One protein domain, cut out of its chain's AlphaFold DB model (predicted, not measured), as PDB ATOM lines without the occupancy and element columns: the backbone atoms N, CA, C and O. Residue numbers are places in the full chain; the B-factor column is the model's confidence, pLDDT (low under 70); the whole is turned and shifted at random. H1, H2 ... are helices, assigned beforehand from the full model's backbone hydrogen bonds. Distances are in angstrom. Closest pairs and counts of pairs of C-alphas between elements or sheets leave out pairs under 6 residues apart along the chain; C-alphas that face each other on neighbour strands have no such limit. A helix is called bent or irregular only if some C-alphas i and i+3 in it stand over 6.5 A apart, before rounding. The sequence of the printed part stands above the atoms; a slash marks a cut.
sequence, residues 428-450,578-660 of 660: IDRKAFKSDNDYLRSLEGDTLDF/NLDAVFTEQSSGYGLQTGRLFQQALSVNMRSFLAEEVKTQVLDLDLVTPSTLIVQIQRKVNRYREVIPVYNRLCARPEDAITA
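This is residues 428 to 450 and 578 to 660 of the 660 residues of an uncharacterized protein of Desulfovibrio ferrophilus (UniProt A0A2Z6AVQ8). A long helix, H5, makes most of a rod, with H1 packed along it the opposite way, a helical hairpin of H3 and H4 more loosely beside both, and H2 at the end where H5 begins. Beyond the other end of H5, residues 652 to 657 stick out. The printed part has 106 residues, with six named helices, H1 to H6 in chain order, and no named strand: all helix. It is loose, with a radius of gyration of the C-alphas of 17.3 A and spans of 62 by 24 by 20 A.

H1, residues 430 to 442, begins at C-alpha 430 (16.615, 25.738, 336.096) and is 18.3 A long. H2 is residues 579 to 585, 10.0 A; H3 residues 591 to 605, 22.1 A; H4 residues 610 to 616, 10.0 A. H5, residues 626 to 650, is 35.7 A long and ends at C-alpha 650 (14.316, 39.168, 341.097). It has a kink of 44 degrees near residue 643 and is only just irregular: C-alphas 642 and 645 are 6.7 A apart. H6 is residues 655 to 658, 6.3 A.

H1 and H5 touch, opposite ways at a shallow tilt of 21 degrees; their closest C-alphas, Leu 440 and Gln 634, are 6.5 A apart. H2 touches H5 at residues 626 to 627 alone, closest C-alphas Asp 580 and Pro 626, 5.9 A. The hairpin H3 and H4 touch, closest C-alphas Ser 603 and Ala 611, 4.6 A. H4 is near H1 and H5. H6 touches no helix. Each O i to N i+4 pair is within hydrogen-bond range in H1 and H2, against 9 of 11 in H3, 2 of 3 in H4 and 17 of 21 in H5; H6 is too short for such a pair.

The C-alphas farthest apart, Ser 588 and Ala 660, are 62.5 A apart. Residues 451 to 577 are not printed; C-alphas 450 and 578 are 8.3 A apart across the cut. No link printed whole is long. The pLDDT is under 70 at residues 445 to 446, 583 to 594, 617 to 624 and 654 to 660.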
ATOM      1  N   ILE A 428      17.684  32.306 334.447       89.69
ATOM      2  CA  ILE A 428      18.474  31.103 334.197       89.69
ATOM      3  C   ILE A 428      17.529  29.904 334.086       89.69
ATOM      4  O   ILE A 428      16.635  29.718 334.921       89.69
ATOM      5  N   ASP A 429      17.727  29.066 333.066       88.50
ATOM      6  CA  ASP A 429      16.955  27.834 332.893       88.50
ATOM      7  C   ASP A 429      17.327  26.805 333.974       88.50
ATOM      8  O   ASP A 429      18.353  26.125 333.914       88.50
ATOM      9  N   ARG A 430      16.446  26.670 334.972       89.75
ATOM     10  CA  ARG A 430      16.615  25.738 336.096       89.75
ATOM     11  C   ARG A 430      16.643  24.274 335.657       89.75
ATOM     12  O   ARG A 430      17.266  23.467 336.339       89.75
ATOM     13  N   LYS A 431      15.964  23.911 334.562       87.56
ATOM     14  CA  LYS A 431      15.959  22.528 334.061       87.56
ATOM     15  C   LYS A 431      17.289  22.197 333.400       87.56
ATOM     16  O   LYS A 431      17.822  21.122 333.653       87.56
ATOM     17  N   ALA A 432      17.829  23.122 332.606       87.81
ATOM     18  CA  ALA A 432      19.168  22.988 332.038       87.81
ATOM     19  C   ALA A 432      20.225  22.877 333.146       87.81
ATOM     20  O   ALA A 432      21.015  21.941 333.138       87.81
ATOM     21  N   PHE A 433      20.169  23.757 334.150       89.44
ATOM     22  CA  PHE A 433      21.097  23.734 335.281       89.44
ATOM     23  C   PHE A 433      21.017  22.436 336.104       89.44
ATOM     24  O   PHE A 433      22.039  21.846 336.437       89.44
ATOM     25  N   LYS A 434      19.801  21.946 336.394       89.75
ATOM     26  CA  LYS A 434      19.616  20.653 337.069       89.75
ATOM     27  C   LYS A 434      20.187  19.498 336.237       89.75
ATOM     28  O   LYS A 434      20.868  18.649 336.789       89.75
ATOM     29  N   SER A 435      19.940  19.493 334.926       88.50
ATOM     30  CA  SER A 435      20.468  18.465 334.022       88.50
ATOM     31  C   SER A 435      21.996  18.420 334.021       88.50
ATOM     32  O   SER A 435      22.551  17.331 333.939       88.50
ATOM     33  N   ASP A 436      22.662  19.573 334.110       90.62
ATOM     34  CA  ASP A 436      24.125  19.639 334.178       90.62
ATOM     35  C   ASP A 436      24.645  19.090 335.503       90.62
ATOM     36  O   ASP A 436      25.602  18.326 335.513       90.62
ATOM     37  N   ASN A 437      23.984  19.426 336.614       89.88
ATOM     38  CA  ASN A 437      24.309  18.865 337.923       89.88
ATOM     39  C   ASN A 437      24.145  17.336 337.957       89.88
ATOM     40  O   ASN A 437      24.997  16.639 338.496       89.88
ATOM     41  N   ASP A 438      23.049  16.819 337.397       89.81
ATOM     42  CA  ASP A 438      22.777  15.379 337.356       89.81
ATOM     43  C   ASP A 438      23.804  14.653 336.465       89.81
ATOM     44  O   ASP A 438      24.258  13.564 336.806       89.81
ATOM     45  N   TYR A 439      24.231  15.286 335.366       90.38
ATOM     46  CA  TYR A 439      25.310  14.782 334.515       90.38
ATOM     47  C   TYR A 439      26.664  14.763 335.239       90.38
ATOM     48  O   TYR A 439      27.318  13.727 335.242       90.38
ATOM     49  N   LEU A 440      27.069  15.853 335.898       90.25
ATOM     50  CA  LEU A 440      28.336  15.897 336.641       90.25
ATOM     51  C   LEU A 440      28.382  14.841 337.752       90.25
ATOM     52  O   LEU A 440      29.366  14.119 337.855       90.25
ATOM     53  N   ARG A 441      27.276  14.665 338.487       88.25
ATOM     54  CA  ARG A 441      27.133  13.600 339.493       88.25
ATOM     55  C   ARG A 441      27.257  12.199 338.911       88.25
ATOM     56  O   ARG A 441      27.789  11.317 339.565       88.25
ATOM     57  N   SER A 442      26.775  11.976 337.685       87.81
ATOM     58  CA  SER A 442      26.913  10.668 337.026       87.81
ATOM     59  C   SER A 442      28.357  10.316 336.658       87.81
ATOM     60  O   SER A 442      28.635   9.158 336.370       87.81
ATOM     61  N   LEU A 443      29.261  11.301 336.679       87.62
ATOM     62  CA  LEU A 443      30.694  11.109 336.469       87.62
ATOM     63  C   LEU A 443      31.463  10.924 337.791       87.62
ATOM     64  O   LEU A 443      32.674  10.722 337.759       87.62
ATOM     65  N   GLU A 444      30.800  11.009 338.950       75.38
ATOM     66  CA  GLU A 444      31.422  10.735 340.248       75.38
ATOM     67  C   GLU A 444      31.553   9.211 340.438       75.38
ATOM     68  O   GLU A 444      30.575   8.523 340.728       75.38
ATOM     69  N   GLY A 445      32.763   8.676 340.257       66.62
ATOM     70  CA  GLY A 445      33.080   7.259 340.463       66.62
ATOM     71  C   GLY A 445      34.588   6.983 340.441       66.62
ATOM     72  O   GLY A 445      35.367   7.823 339.995       66.62
ATOM     73  N   ASP A 446      34.995   5.801 340.917       59.06
ATOM     74  CA  ASP A 446      36.416   5.434 341.083       59.06
ATOM     75  C   ASP A 446      37.155   5.233 339.746       59.06
ATOM     76  O   ASP A 446      38.380   5.358 339.671       59.06
ATOM     77  N   THR A 447      36.420   4.952 338.665       73.88
ATOM     78  CA  THR A 447      36.965   4.769 337.313       73.88
ATOM     79  C   THR A 447      36.237   5.659 336.313       73.88
ATOM     80  O   THR A 447      35.199   5.273 335.775       73.88
ATOM     81  N   LEU A 448      36.795   6.845 336.062       82.06
ATOM     82  CA  LEU A 448      36.311   7.763 335.036       82.06
ATOM     83  C   LEU A 448      36.947   7.414 333.686       82.06
ATOM     84  O   LEU A 448      38.168   7.498 333.537       82.06
ATOM     85  N   ASP A 449      36.132   7.056 332.696       84.44
ATOM     86  CA  ASP A 449      36.583   6.788 331.327       84.44
ATOM     87  C   ASP A 449      36.111   7.871 330.332       84.44
ATOM     88  O   ASP A 449      35.136   8.594 330.552       84.44
ATOM     89  N   PHE A 450      36.818   8.023 329.205       85.75
ATOM     90  CA  PHE A 450      36.462   9.044 328.209       85.75
ATOM     91  C   PHE A 450      35.108   8.780 327.531       85.75
ATOM     92  O   PHE A 450      34.417   9.717 327.122       85.75
ATOM     93  N   ASN A 578      41.563   4.429 333.173       81.19
ATOM     94  CA  ASN A 578      41.152   5.541 334.026       81.19
ATOM     95  C   ASN A 578      41.808   6.839 333.531       81.19
ATOM     96  O   ASN A 578      43.031   6.913 333.389       81.19
ATOM     97  N   LEU A 579      40.994   7.862 333.287       78.94
ATOM     98  CA  LEU A 579      41.440   9.153 332.781       78.94
ATOM     99  C   LEU A 579      42.467   9.840 333.677       78.94
ATOM    100  O   LEU A 579      43.387  10.453 333.147       78.94
ATOM    101  N   ASP A 580      42.372   9.707 335.000       75.75
ATOM    102  CA  ASP A 580      43.367  10.298 335.901       75.75
ATOM    103  C   ASP A 580      44.762   9.684 335.667       75.75
ATOM    104  O   ASP A 580      45.761  10.405 335.619       75.75
ATOM    105  N   ALA A 581      44.838   8.369 335.429       70.69
ATOM    106  CA  ALA A 581      46.096   7.674 335.147       70.69
ATOM    107  C   ALA A 581      46.656   8.055 333.767       70.69
ATOM    108  O   ALA A 581      47.821   8.432 333.646       70.69
ATOM    109  N   VAL A 582      45.799   8.050 332.739       70.25
ATOM    110  CA  VAL A 582      46.197   8.394 331.364       70.25
ATOM    111  C   VAL A 582      46.690   9.841 331.260       70.25
ATOM    112  O   VAL A 582      47.617  10.124 330.501       70.25
ATOM    113  N   PHE A 583      46.096  10.764 332.019       68.12
ATOM    114  CA  PHE A 583      46.502  12.171 332.026       68.12
ATOM    115  C   PHE A 583      47.828  12.383 332.770       68.12
ATOM    116  O   PHE A 583      48.630  13.205 332.334       68.12
ATOM    117  N   THR A 584      48.097  11.605 333.824       64.12
ATOM    118  CA  THR A 584      49.364  11.664 334.574       64.12
ATOM    119  C   THR A 584      50.541  11.159 333.726       64.12
ATOM    120  O   THR A 584      51.597  11.788 333.697       64.12
ATOM    121  N   GLU A 585      50.349  10.072 332.970       58.00
ATOM    122  CA  GLU A 585      51.386   9.461 332.118       58.00
ATOM    123  C   GLU A 585      51.757  10.293 330.872       58.00
ATOM    124  O   GLU A 585      52.853  10.143 330.334       58.00
ATOM    125  N   GLN A 586      50.867  11.168 330.387       53.97
ATOM    126  CA  GLN A 586      51.060  11.948 329.150       53.97
ATOM    127  C   GLN A 586      51.593  13.381 329.366       53.97
ATOM    128  O   GLN A 586      51.713  14.142 328.398       53.97
ATOM    129  N   SER A 587      51.944  13.750 330.602       47.38
ATOM    130  CA  SER A 587      52.422  15.088 331.007       47.38
ATOM    131  C   SER A 587      53.752  15.529 330.358       47.38
ATOM    132  O   SER A 587      54.117  16.700 330.408       47.38
ATOM    133  N   SER A 588      54.449  14.670 329.604       44.56
ATOM    134  CA  SER A 588      55.585  15.080 328.767       44.56
ATOM    135  C   SER A 588      55.141  15.495 327.346       44.56
ATOM    136  O   SER A 588      55.129  14.685 326.417       44.56
ATOM    137  N   GLY A 589      54.784  16.773 327.159       44.16
ATOM    138  CA  GLY A 589      54.751  17.451 325.845       44.16
ATOM    139  C   GLY A 589      53.390  17.651 325.153       44.16
ATOM    140  O   GLY A 589      53.328  18.417 324.192       44.16
ATOM    141  N   TYR A 590      52.295  17.039 325.630       48.78
ATOM    142  CA  TYR A 590      50.961  17.127 324.993       48.78
ATOM    143  C   TYR A 590      49.822  17.658 325.895       48.78
ATOM    144  O   TYR A 590      48.698  17.831 325.414       48.78
ATOM    145  N   GLY A 591      50.096  17.984 327.167       51.03
ATOM    146  CA  GLY A 591      49.091  18.306 328.197       51.03
ATOM    147  C   GLY A 591      48.036  19.350 327.795       51.03
ATOM    148  O   GLY A 591      46.837  19.106 327.914       51.03
ATOM    149  N   LEU A 592      48.436  20.478 327.193       50.25
ATOM    150  CA  LEU A 592      47.497  21.543 326.790       50.25
ATOM    151  C   LEU A 592      46.455  21.104 325.743       50.25
ATOM    152  O   LEU A 592      45.340  21.631 325.711       50.25
ATOM    153  N   GLN A 593      46.795  20.162 324.857       65.31
ATOM    154  CA  GLN A 593      45.846  19.643 323.865       65.31
ATOM    155  C   GLN A 593      44.893  18.625 324.497       65.31
ATOM    156  O   GLN A 593      43.691  18.665 324.227       65.31
ATOM    157  N   THR A 594      45.406  17.784 325.393       69.94
ATOM    158  CA  THR A 594      44.634  16.777 326.126       69.94
ATOM    159  C   THR A 594      43.574  17.411 327.043       69.94
ATOM    160  O   THR A 594      42.427  16.957 327.066       69.94
ATOM    161  N   GLY A 595      43.875  18.547 327.685       73.38
ATOM    162  CA  GLY A 595      42.903  19.299 328.501       73.38
ATOM    163  C   GLY A 595      41.767  19.898 327.689       73.38
ATOM    164  O   GLY A 595      40.599  19.801 328.070       73.38
ATOM    165  N   ARG A 596      42.077  20.419 326.499       78.38
ATOM    166  CA  ARG A 596      41.056  20.933 325.578       78.38
ATOM    167  C   ARG A 596      40.123  19.836 325.072       78.38
ATOM    168  O   ARG A 596      38.930  20.096 324.923       78.38
ATOM    169  N   LEU A 597      40.632  18.627 324.811       84.56
ATOM    170  CA  LEU A 597      39.805  17.482 324.404       84.56
ATOM    171  C   LEU A 597      38.790  17.116 325.490       84.56
ATOM    172  O   LEU A 597      37.600  16.978 325.199       84.56
ATOM    173  N   PHE A 598      39.247  17.041 326.740       85.69
ATOM    174  CA  PHE A 598      38.395  16.793 327.899       85.69
ATOM    175  C   PHE A 598      37.306  17.865 328.063       85.69
ATOM    176  O   PHE A 598      36.121  17.539 328.133       85.69
ATOM    177  N   GLN A 599      37.674  19.149 328.031       86.44
ATOM    178  CA  GLN A 599      36.722  20.263 328.146       86.44
ATOM    179  C   GLN A 599      35.690  20.283 327.020       86.44
ATOM    180  O   GLN A 599      34.505  20.523 327.252       86.44
ATOM    181  N   GLN A 600      36.127  20.026 325.785       87.06
ATOM    182  CA  GLN A 600      35.235  19.930 324.633       87.06
ATOM    183  C   GLN A 600      34.214  18.809 324.842       87.06
ATOM    184  O   GLN A 600      33.019  19.055 324.677       87.06
ATOM    185  N   ALA A 601      34.653  17.621 325.270       89.75
ATOM    186  CA  ALA A 601      33.762  16.501 325.564       89.75
ATOM    187  C   ALA A 601      32.770  16.836 326.692       89.75
ATOM    188  O   ALA A 601      31.559  16.653 326.526       89.75
ATOM    189  N   LEU A 602      33.243  17.433 327.789       90.38
ATOM    190  CA  LEU A 602      32.396  17.843 328.909       90.38
ATOM    191  C   LEU A 602      31.348  18.883 328.470       90.38
ATOM    192  O   LEU A 602      30.149  18.698 328.674       90.38
ATOM    193  N   SER A 603      31.774  19.928 327.756       90.12
ATOM    194  CA  SER A 603      30.893  21.009 327.289       90.12
ATOM    195  C   SER A 603      29.832  20.558 326.278       90.12
ATOM    196  O   SER A 603      28.782  21.193 326.134       90.12
ATOM    197  N   VAL A 604      30.063  19.456 325.551       90.19
ATOM    198  CA  VAL A 604      29.066  18.892 324.630       90.19
ATOM    199  C   VAL A 604      27.841  18.387 325.389       90.19
ATOM    200  O   VAL A 604      26.728  18.542 324.879       90.19
ATOM    201  N   ASN A 605      28.048  17.865 326.598       89.31
ATOM    202  CA  ASN A 605      27.032  17.265 327.458       89.31
ATOM    203  C   ASN A 605      26.293  18.278 328.344       89.31
ATOM    204  O   ASN A 605      25.207  17.976 328.836       89.31
ATOM    205  N   MET A 606      26.837  19.482 328.512       90.00
ATOM    206  CA  MET A 606      26.246  20.532 329.342       90.00
ATOM    207  C   MET A 606      25.251  21.408 328.556       90.00
ATOM    208  O   MET A 606      25.405  21.657 327.354       90.00
ATOM    209  N   ARG A 607      24.195  21.859 329.236       87.56
ATOM    210  CA  ARG A 607      23.038  22.610 328.713       87.56
ATOM    211  C   ARG A 607      22.974  24.044 329.216       87.56
ATOM    212  O   ARG A 607      22.401  24.892 328.534       87.56
ATOM    213  N   SER A 608      23.452  24.291 330.428       88.81
ATOM    214  CA  SER A 608      23.404  25.601 331.065       88.81
ATOM    215  C   SER A 608      24.600  26.464 330.657       88.81
ATOM    216  O   SER A 608      25.418  26.086 329.816       88.81
ATOM    217  N   PHE A 609      24.701  27.651 331.254       86.75
ATOM    218  CA  PHE A 609      25.814  28.572 331.032       86.75
ATOM    219  C   PHE A 609      27.174  27.994 331.451       86.75
ATOM    220  O   PHE A 609      28.196  28.399 330.903       86.75
ATOM    221  N   LEU A 610      27.178  26.994 332.340       86.69
ATOM    222  CA  LEU A 610      28.381  26.283 332.771       86.69
ATOM    223  C   LEU A 610      29.129  25.627 331.599       86.69
ATOM    224  O   LEU A 610      30.347  25.496 331.644       86.69
ATOM    225  N   ALA A 611      28.422  25.261 330.522       87.06
ATOM    226  CA  ALA A 611      29.039  24.712 329.316       87.06
ATOM    227  C   ALA A 611      30.059  25.671 328.685       87.06
ATOM    228  O   ALA A 611      31.025  25.219 328.075       87.06
ATOM    229  N   GLU A 612      29.825  26.980 328.791       81.62
ATOM    230  CA  GLU A 612      30.724  27.987 328.237       81.62
ATOM    231  C   GLU A 612      31.876  28.288 329.191       81.62
ATOM    232  O   GLU A 612      33.014  28.375 328.744       81.62
ATOM    233  N   GLU A 613      31.606  28.317 330.497       79.06
ATOM    234  CA  GLU A 613      32.635  28.446 331.535       79.06
ATOM    235  C   GLU A 613      33.686  27.325 331.434       79.06
ATOM    236  O   GLU A 613      34.887  27.592 331.424       79.06
ATOM    237  N   VAL A 614      33.239  26.079 331.234       82.50
ATOM    238  CA  VAL A 614      34.118  24.915 331.022       82.50
ATOM    239  C   VAL A 614      35.000  25.061 329.781       82.50
ATOM    240  O   VAL A 614      36.129  24.577 329.779       82.50
ATOM    241  N   LYS A 615      34.513  25.710 328.717       80.12
ATOM    242  CA  LYS A 615      35.300  25.917 327.491       80.12
ATOM    243  C   LYS A 615      36.320  27.040 327.617       80.12
ATOM    244  O   LYS A 615      37.322  27.004 326.911       80.12
ATOM    245  N   THR A 616      36.026  28.066 328.415       73.56
ATOM    246  CA  THR A 616      36.884  29.252 328.532       73.56
ATOM    247  C   THR A 616      37.949  29.110 329.609       73.56
ATOM    248  O   THR A 616      38.935  29.840 329.570       73.56
ATOM    249  N   GLN A 617      37.773  28.189 330.558       69.06
ATOM    250  CA  GLN A 617      38.782  27.902 331.572       69.06
ATOM    251  C   GLN A 617      40.069  27.380 330.910       69.06
ATOM    252  O   GLN A 617      40.023  26.491 330.065       69.06
ATOM    253  N   VAL A 618      41.229  27.916 331.285       64.31
ATOM    254  CA  VAL A 618      42.517  27.311 330.923       64.31
ATOM    255  C   VAL A 618      42.812  26.249 331.971       64.31
ATOM    256  O   VAL A 618      42.855  26.559 333.158       64.31
ATOM    257  N   LEU A 619      42.955  24.995 331.550       60.66
ATOM    258  CA  LEU A 619      43.362  23.918 332.445       60.66
ATOM    259  C   LEU A 619      44.847  23.669 332.289       60.66
ATOM    260  O   LEU A 619      45.304  23.317 331.199       60.66
ATOM    261  N   ASP A 620      45.554  23.808 333.400       60.28
ATOM    262  CA  ASP A 620      46.858  23.201 333.567       60.28
ATOM    263  C   ASP A 620      46.663  21.791 334.135       60.28
ATOM    264  O   ASP A 620      46.350  21.598 335.312       60.28
ATOM    265  N   LEU A 621      46.761  20.797 333.256       57.22
ATOM    266  CA  LEU A 621      46.599  19.399 333.643       57.22
ATOM    267  C   LEU A 621      47.814  18.835 334.378       57.22
ATOM    268  O   LEU A 621      47.704  17.742 334.926       57.22
ATOM    269  N   ASP A 622      48.924  19.576 334.440       52.59
ATOM    270  CA  ASP A 622      50.052  19.212 335.298       52.59
ATOM    271  C   ASP A 622      49.708  19.452 336.783       52.59
ATOM    272  O   ASP A 622      50.391  18.945 337.673       52.59
ATOM    273  N   LEU A 623      48.622  20.194 337.056       55.75
ATOM    274  CA  LEU A 623      48.160  20.571 338.396       55.75
ATOM    275  C   LEU A 623      46.755  20.049 338.748       55.75
ATOM    276  O   LEU A 623      46.402  19.986 339.925       55.75
ATOM    277  N   VAL A 624      45.916  19.707 337.762       66.00
ATOM    278  CA  VAL A 624      44.507  19.338 337.991       66.00
ATOM    279  C   VAL A 624      44.122  18.094 337.194       66.00
ATOM    280  O   VAL A 624      44.075  18.119 335.966       66.00
ATOM    281  N   THR A 625      43.758  17.012 337.894       75.56
ATOM    282  CA  THR A 625      43.264  15.790 337.239       75.56
ATOM    283  C   THR A 625      41.818  15.958 336.737       75.56
ATOM    284  O   THR A 625      41.051  16.734 337.323       75.56
ATOM    285  N   PRO A 626      41.390  15.214 335.700       79.94
ATOM    286  CA  PRO A 626      40.000  15.146 335.233       79.94
ATOM    287  C   PRO A 626      38.943  15.031 336.341       79.94
ATOM    288  O   PRO A 626      37.989  15.816 336.370       79.94
ATOM    289  N   SER A 627      39.133  14.110 337.290       80.44
ATOM    290  CA  SER A 627      38.210  13.930 338.421       80.44
ATOM    291  C   SER A 627      38.182  15.156 339.336       80.44
ATOM    292  O   SER A 627      37.121  15.592 339.788       80.44
ATOM    293  N   THR A 628      39.346  15.767 339.567       77.69
ATOM    294  CA  THR A 628      39.465  17.000 340.358       77.69
ATOM    295  C   THR A 628      38.693  18.146 339.705       77.69
ATOM    296  O   THR A 628      37.974  18.865 340.403       77.69
ATOM    297  N   LEU A 629      38.760  18.280 338.375       78.75
ATOM    298  CA  LEU A 629      37.995  19.303 337.662       78.75
ATOM    299  C   LEU A 629      36.482  19.080 337.780       78.75
ATOM    300  O   LEU A 629      35.744  20.034 338.026       78.75
ATOM    301  N   ILE A 630      36.001  17.843 337.627       83.88
ATOM    302  CA  ILE A 630      34.567  17.534 337.775       83.88
ATOM    303  C   ILE A 630      34.080  17.958 339.162       83.88
ATOM    304  O   ILE A 630      33.076  18.666 339.273       83.88
ATOM    305  N   VAL A 631      34.840  17.627 340.210       81.62
ATOM    306  CA  VAL A 631      34.538  18.036 341.588       81.62
ATOM    307  C   VAL A 631      34.548  19.562 341.739       81.62
ATOM    308  O   VAL A 631      33.661  20.113 342.394       81.62
ATOM    309  N   GLN A 632      35.503  20.271 341.132       79.19
ATOM    310  CA  GLN A 632      35.549  21.740 341.150       79.19
ATOM    311  C   GLN A 632      34.305  22.361 340.497       79.19
ATOM    312  O   GLN A 632      33.654  23.224 341.094       79.19
ATOM    313  N   ILE A 633      33.919  21.885 339.309       82.19
ATOM    314  CA  ILE A 633      32.716  22.359 338.610       82.19
ATOM    315  C   ILE A 633      31.471  22.040 339.444       82.19
ATOM    316  O   ILE A 633      30.595  22.890 339.599       82.19
ATOM    317  N   GLN A 634      31.396  20.856 340.048       82.19
ATOM    318  CA  GLN A 634      30.275  20.460 340.895       82.19
ATOM    319  C   GLN A 634      30.161  21.310 342.168       82.19
ATOM    320  O   GLN A 634      29.056  21.689 342.564       82.19
ATOM    321  N   ARG A 635      31.283  21.693 342.787       80.75
ATOM    322  CA  ARG A 635      31.286  22.665 343.893       80.75
ATOM    323  C   ARG A 635      30.700  24.002 343.448       80.75
ATOM    324  O   ARG A 635      29.826  24.528 344.137       80.75
ATOM    325  N   LYS A 636      31.098  24.512 342.279       80.75
ATOM    326  CA  LYS A 636      30.509  25.731 341.701       80.75
ATOM    327  C   LYS A 636      29.012  25.579 341.436       80.75
ATOM    328  O   LYS A 636      28.231  26.458 341.796       80.75
ATOM    329  N   VAL A 637      28.584  24.450 340.871       85.25
ATOM    330  CA  VAL A 637      27.164  24.139 340.641       85.25
ATOM    331  C   VAL A 637      26.379  24.197 341.952       85.25
ATOM    332  O   VAL A 637      25.319  24.820 342.011       85.25
ATOM    333  N   ASN A 638      26.903  23.609 343.027       82.38
ATOM    334  CA  ASN A 638      26.254  23.656 344.335       82.38
ATOM    335  C   ASN A 638      26.127  25.095 344.863       82.38
ATOM    336  O   ASN A 638      25.053  25.454 345.341       82.38
ATOM    337  N   ARG A 639      27.150  25.945 344.683       83.19
ATOM    338  CA  ARG A 639      27.089  27.373 345.060       83.19
ATOM    339  C   ARG A 639      25.999  28.131 344.296       83.19
ATOM    340  O   ARG A 639      25.185  28.832 344.894       83.19
ATOM    341  N   TYR A 640      25.916  27.952 342.978       87.75
ATOM    342  CA  TYR A 640      24.878  28.598 342.166       87.75
ATOM    343  C   TYR A 640      23.467  28.066 342.459       87.75
ATOM    344  O   TYR A 640      22.492  28.818 342.373       87.75
ATOM    345  N   ARG A 641      23.331  26.780 342.811       86.94
ATOM    346  CA  ARG A 641      22.038  26.107 343.019       86.94
ATOM    347  C   ARG A 641      21.150  26.821 344.037       86.94
ATOM    348  O   ARG A 641      19.936  26.884 343.830       86.94
ATOM    349  N   GLU A 642      21.738  27.343 345.106       85.19
ATOM    350  CA  GLU A 642      21.015  28.025 346.187       85.19
ATOM    351  C   GLU A 642      20.610  29.456 345.815       85.19
ATOM    352  O   GLU A 642      19.577  29.958 346.264       85.19
ATOM    353  N   VAL A 643      21.383  30.104 344.941       90.50
ATOM    354  CA  VAL A 643      21.203  31.512 344.567       90.50
ATOM    355  C   VAL A 643      20.270  31.676 343.361       90.50
ATOM    356  O   VAL A 643      19.450  32.598 343.335       90.50
ATOM    357  N   ILE A 644      20.312  30.755 342.386       91.62
ATOM    358  CA  ILE A 644      19.509  30.813 341.146       91.62
ATOM    359  C   ILE A 644      18.003  31.019 341.395       91.62
ATOM    360  O   ILE A 644      17.400  31.832 340.687       91.62
ATOM    361  N   PRO A 645      17.336  30.325 342.345       90.31
ATOM    362  CA  PRO A 645      15.916  30.544 342.600       90.31
ATOM    363  C   PRO A 645      15.611  31.988 342.999       90.31
ATOM    364  O   PRO A 645      14.637  32.561 342.512       90.31
ATOM    365  N   VAL A 646      16.458  32.589 343.838       89.31
ATOM    366  CA  VAL A 646      16.301  33.976 344.289       89.31
ATOM    367  C   VAL A 646      16.571  34.938 343.140       89.31
ATOM    368  O   VAL A 646      15.712  35.764 342.845       89.31
ATOM    369  N   TYR A 647      17.672  34.753 342.410       90.12
ATOM    370  CA  TYR A 647      17.996  35.542 341.220       90.12
ATOM    371  C   TYR A 647      16.856  35.537 340.184       90.12
ATOM    372  O   TYR A 647      16.415  36.590 339.719       90.12
ATOM    373  N   ASN A 648      16.290  34.366 339.881       90.38
ATOM    374  CA  ASN A 648      15.175  34.243 338.940       90.38
ATOM    375  C   ASN A 648      13.891  34.933 339.425       90.38
ATOM    376  O   ASN A 648      13.123  35.408 338.585       90.38
ATOM    377  N   ARG A 649      13.645  34.985 340.746       88.38
ATOM    378  CA  ARG A 649      12.537  35.767 341.326       88.38
ATOM    379  C   ARG A 649      12.769  37.265 341.149       88.38
ATOM    380  O   ARG A 649      11.825  37.965 340.809       88.38
ATOM    381  N   LEU A 650      13.998  37.752 341.319       85.50
ATOM    382  CA  LEU A 650      14.316  39.168 341.097       85.50
ATOM    383  C   LEU A 650      14.127  39.559 339.630       85.50
ATOM    384  O   LEU A 650      13.455  40.540 339.342       85.50
ATOM    385  N   CYS A 651      14.603  38.724 338.700       84.94
ATOM    386  CA  CYS A 651      14.390  38.907 337.259       84.94
ATOM    387  C   CYS A 651      12.906  38.878 336.848       84.94
ATOM    388  O   CYS A 651      12.573  39.176 335.706       84.94
ATOM    389  N   ALA A 652      12.018  38.384 337.715       81.06
ATOM    390  CA  ALA A 652      10.588  38.287 337.457       81.06
ATOM    391  C   ALA A 652       9.804  39.535 337.865       81.06
ATOM    392  O   ALA A 652       8.626  39.614 337.516       81.06
ATOM    393  N   ARG A 653      10.405  40.441 338.641       76.19
ATOM    394  CA  ARG A 653       9.698  41.593 339.194       76.19
ATOM    395  C   ARG A 653       9.419  42.632 338.100       76.19
ATOM    396  O   ARG A 653      10.328  42.919 337.321       76.19
ATOM    397  N   PRO A 654       8.198  43.196 338.040       63.09
ATOM    398  CA  PRO A 654       7.919  44.375 337.223       63.09
ATOM    399  C   PRO A 654       8.824  45.539 337.647       63.09
ATOM    400  O   PRO A 654       9.110  45.672 338.839       63.09
ATOM    401  N   GLU A 655       9.246  46.385 336.703       57.28
ATOM    402  CA  GLU A 655      10.106  47.549 336.995       57.28
ATOM    403  C   GLU A 655       9.480  48.492 338.045       57.28
ATOM    404  O   GLU A 655      10.205  49.043 338.872       57.28
ATOM    405  N   ASP A 656       8.146  48.575 338.099       49.81
ATOM    406  CA  ASP A 656       7.391  49.461 339.001       49.81
ATOM    407  C   ASP A 656       7.329  48.980 340.466       49.81
ATOM    408  O   ASP A 656       6.952  49.736 341.360       49.81
ATOM    409  N   ALA A 657       7.706  47.727 340.746       53.72
ATOM    410  CA  ALA A 657       7.603  47.121 342.080       53.72
ATOM    411  C   ALA A 657       8.844  47.341 342.973       53.72
ATOM    412  O   ALA A 657       8.898  46.804 344.075       53.72
ATOM    413  N   ILE A 658       9.862  48.069 342.492       51.47
ATOM    414  CA  ILE A 658      11.150  48.288 343.193       51.47
ATOM    415  C   ILE A 658      11.221  49.696 343.829       51.47
ATOM    416  O   ILE A 658      12.180  50.032 344.518       51.47
ATOM    417  N   THR A 659      10.199  50.525 343.610       39.81
ATOM    418  CA  THR A 659      10.093  51.910 344.112       39.81
ATOM    419  C   THR A 659       9.119  52.104 345.279       39.81
ATOM    420  O   THR A 659       8.915  53.244 345.689       39.81
ATOM    421  N   ALA A 660       8.545  51.026 345.815       35.66
ATOM    422  CA  ALA A 660       7.803  51.015 347.078       35.66
ATOM    423  C   ALA A 660       8.644  50.311 348.145       35.66
ATOM    424  O   ALA A 660       8.617  50.780 349.302       35.66
TER     425      ALA A 660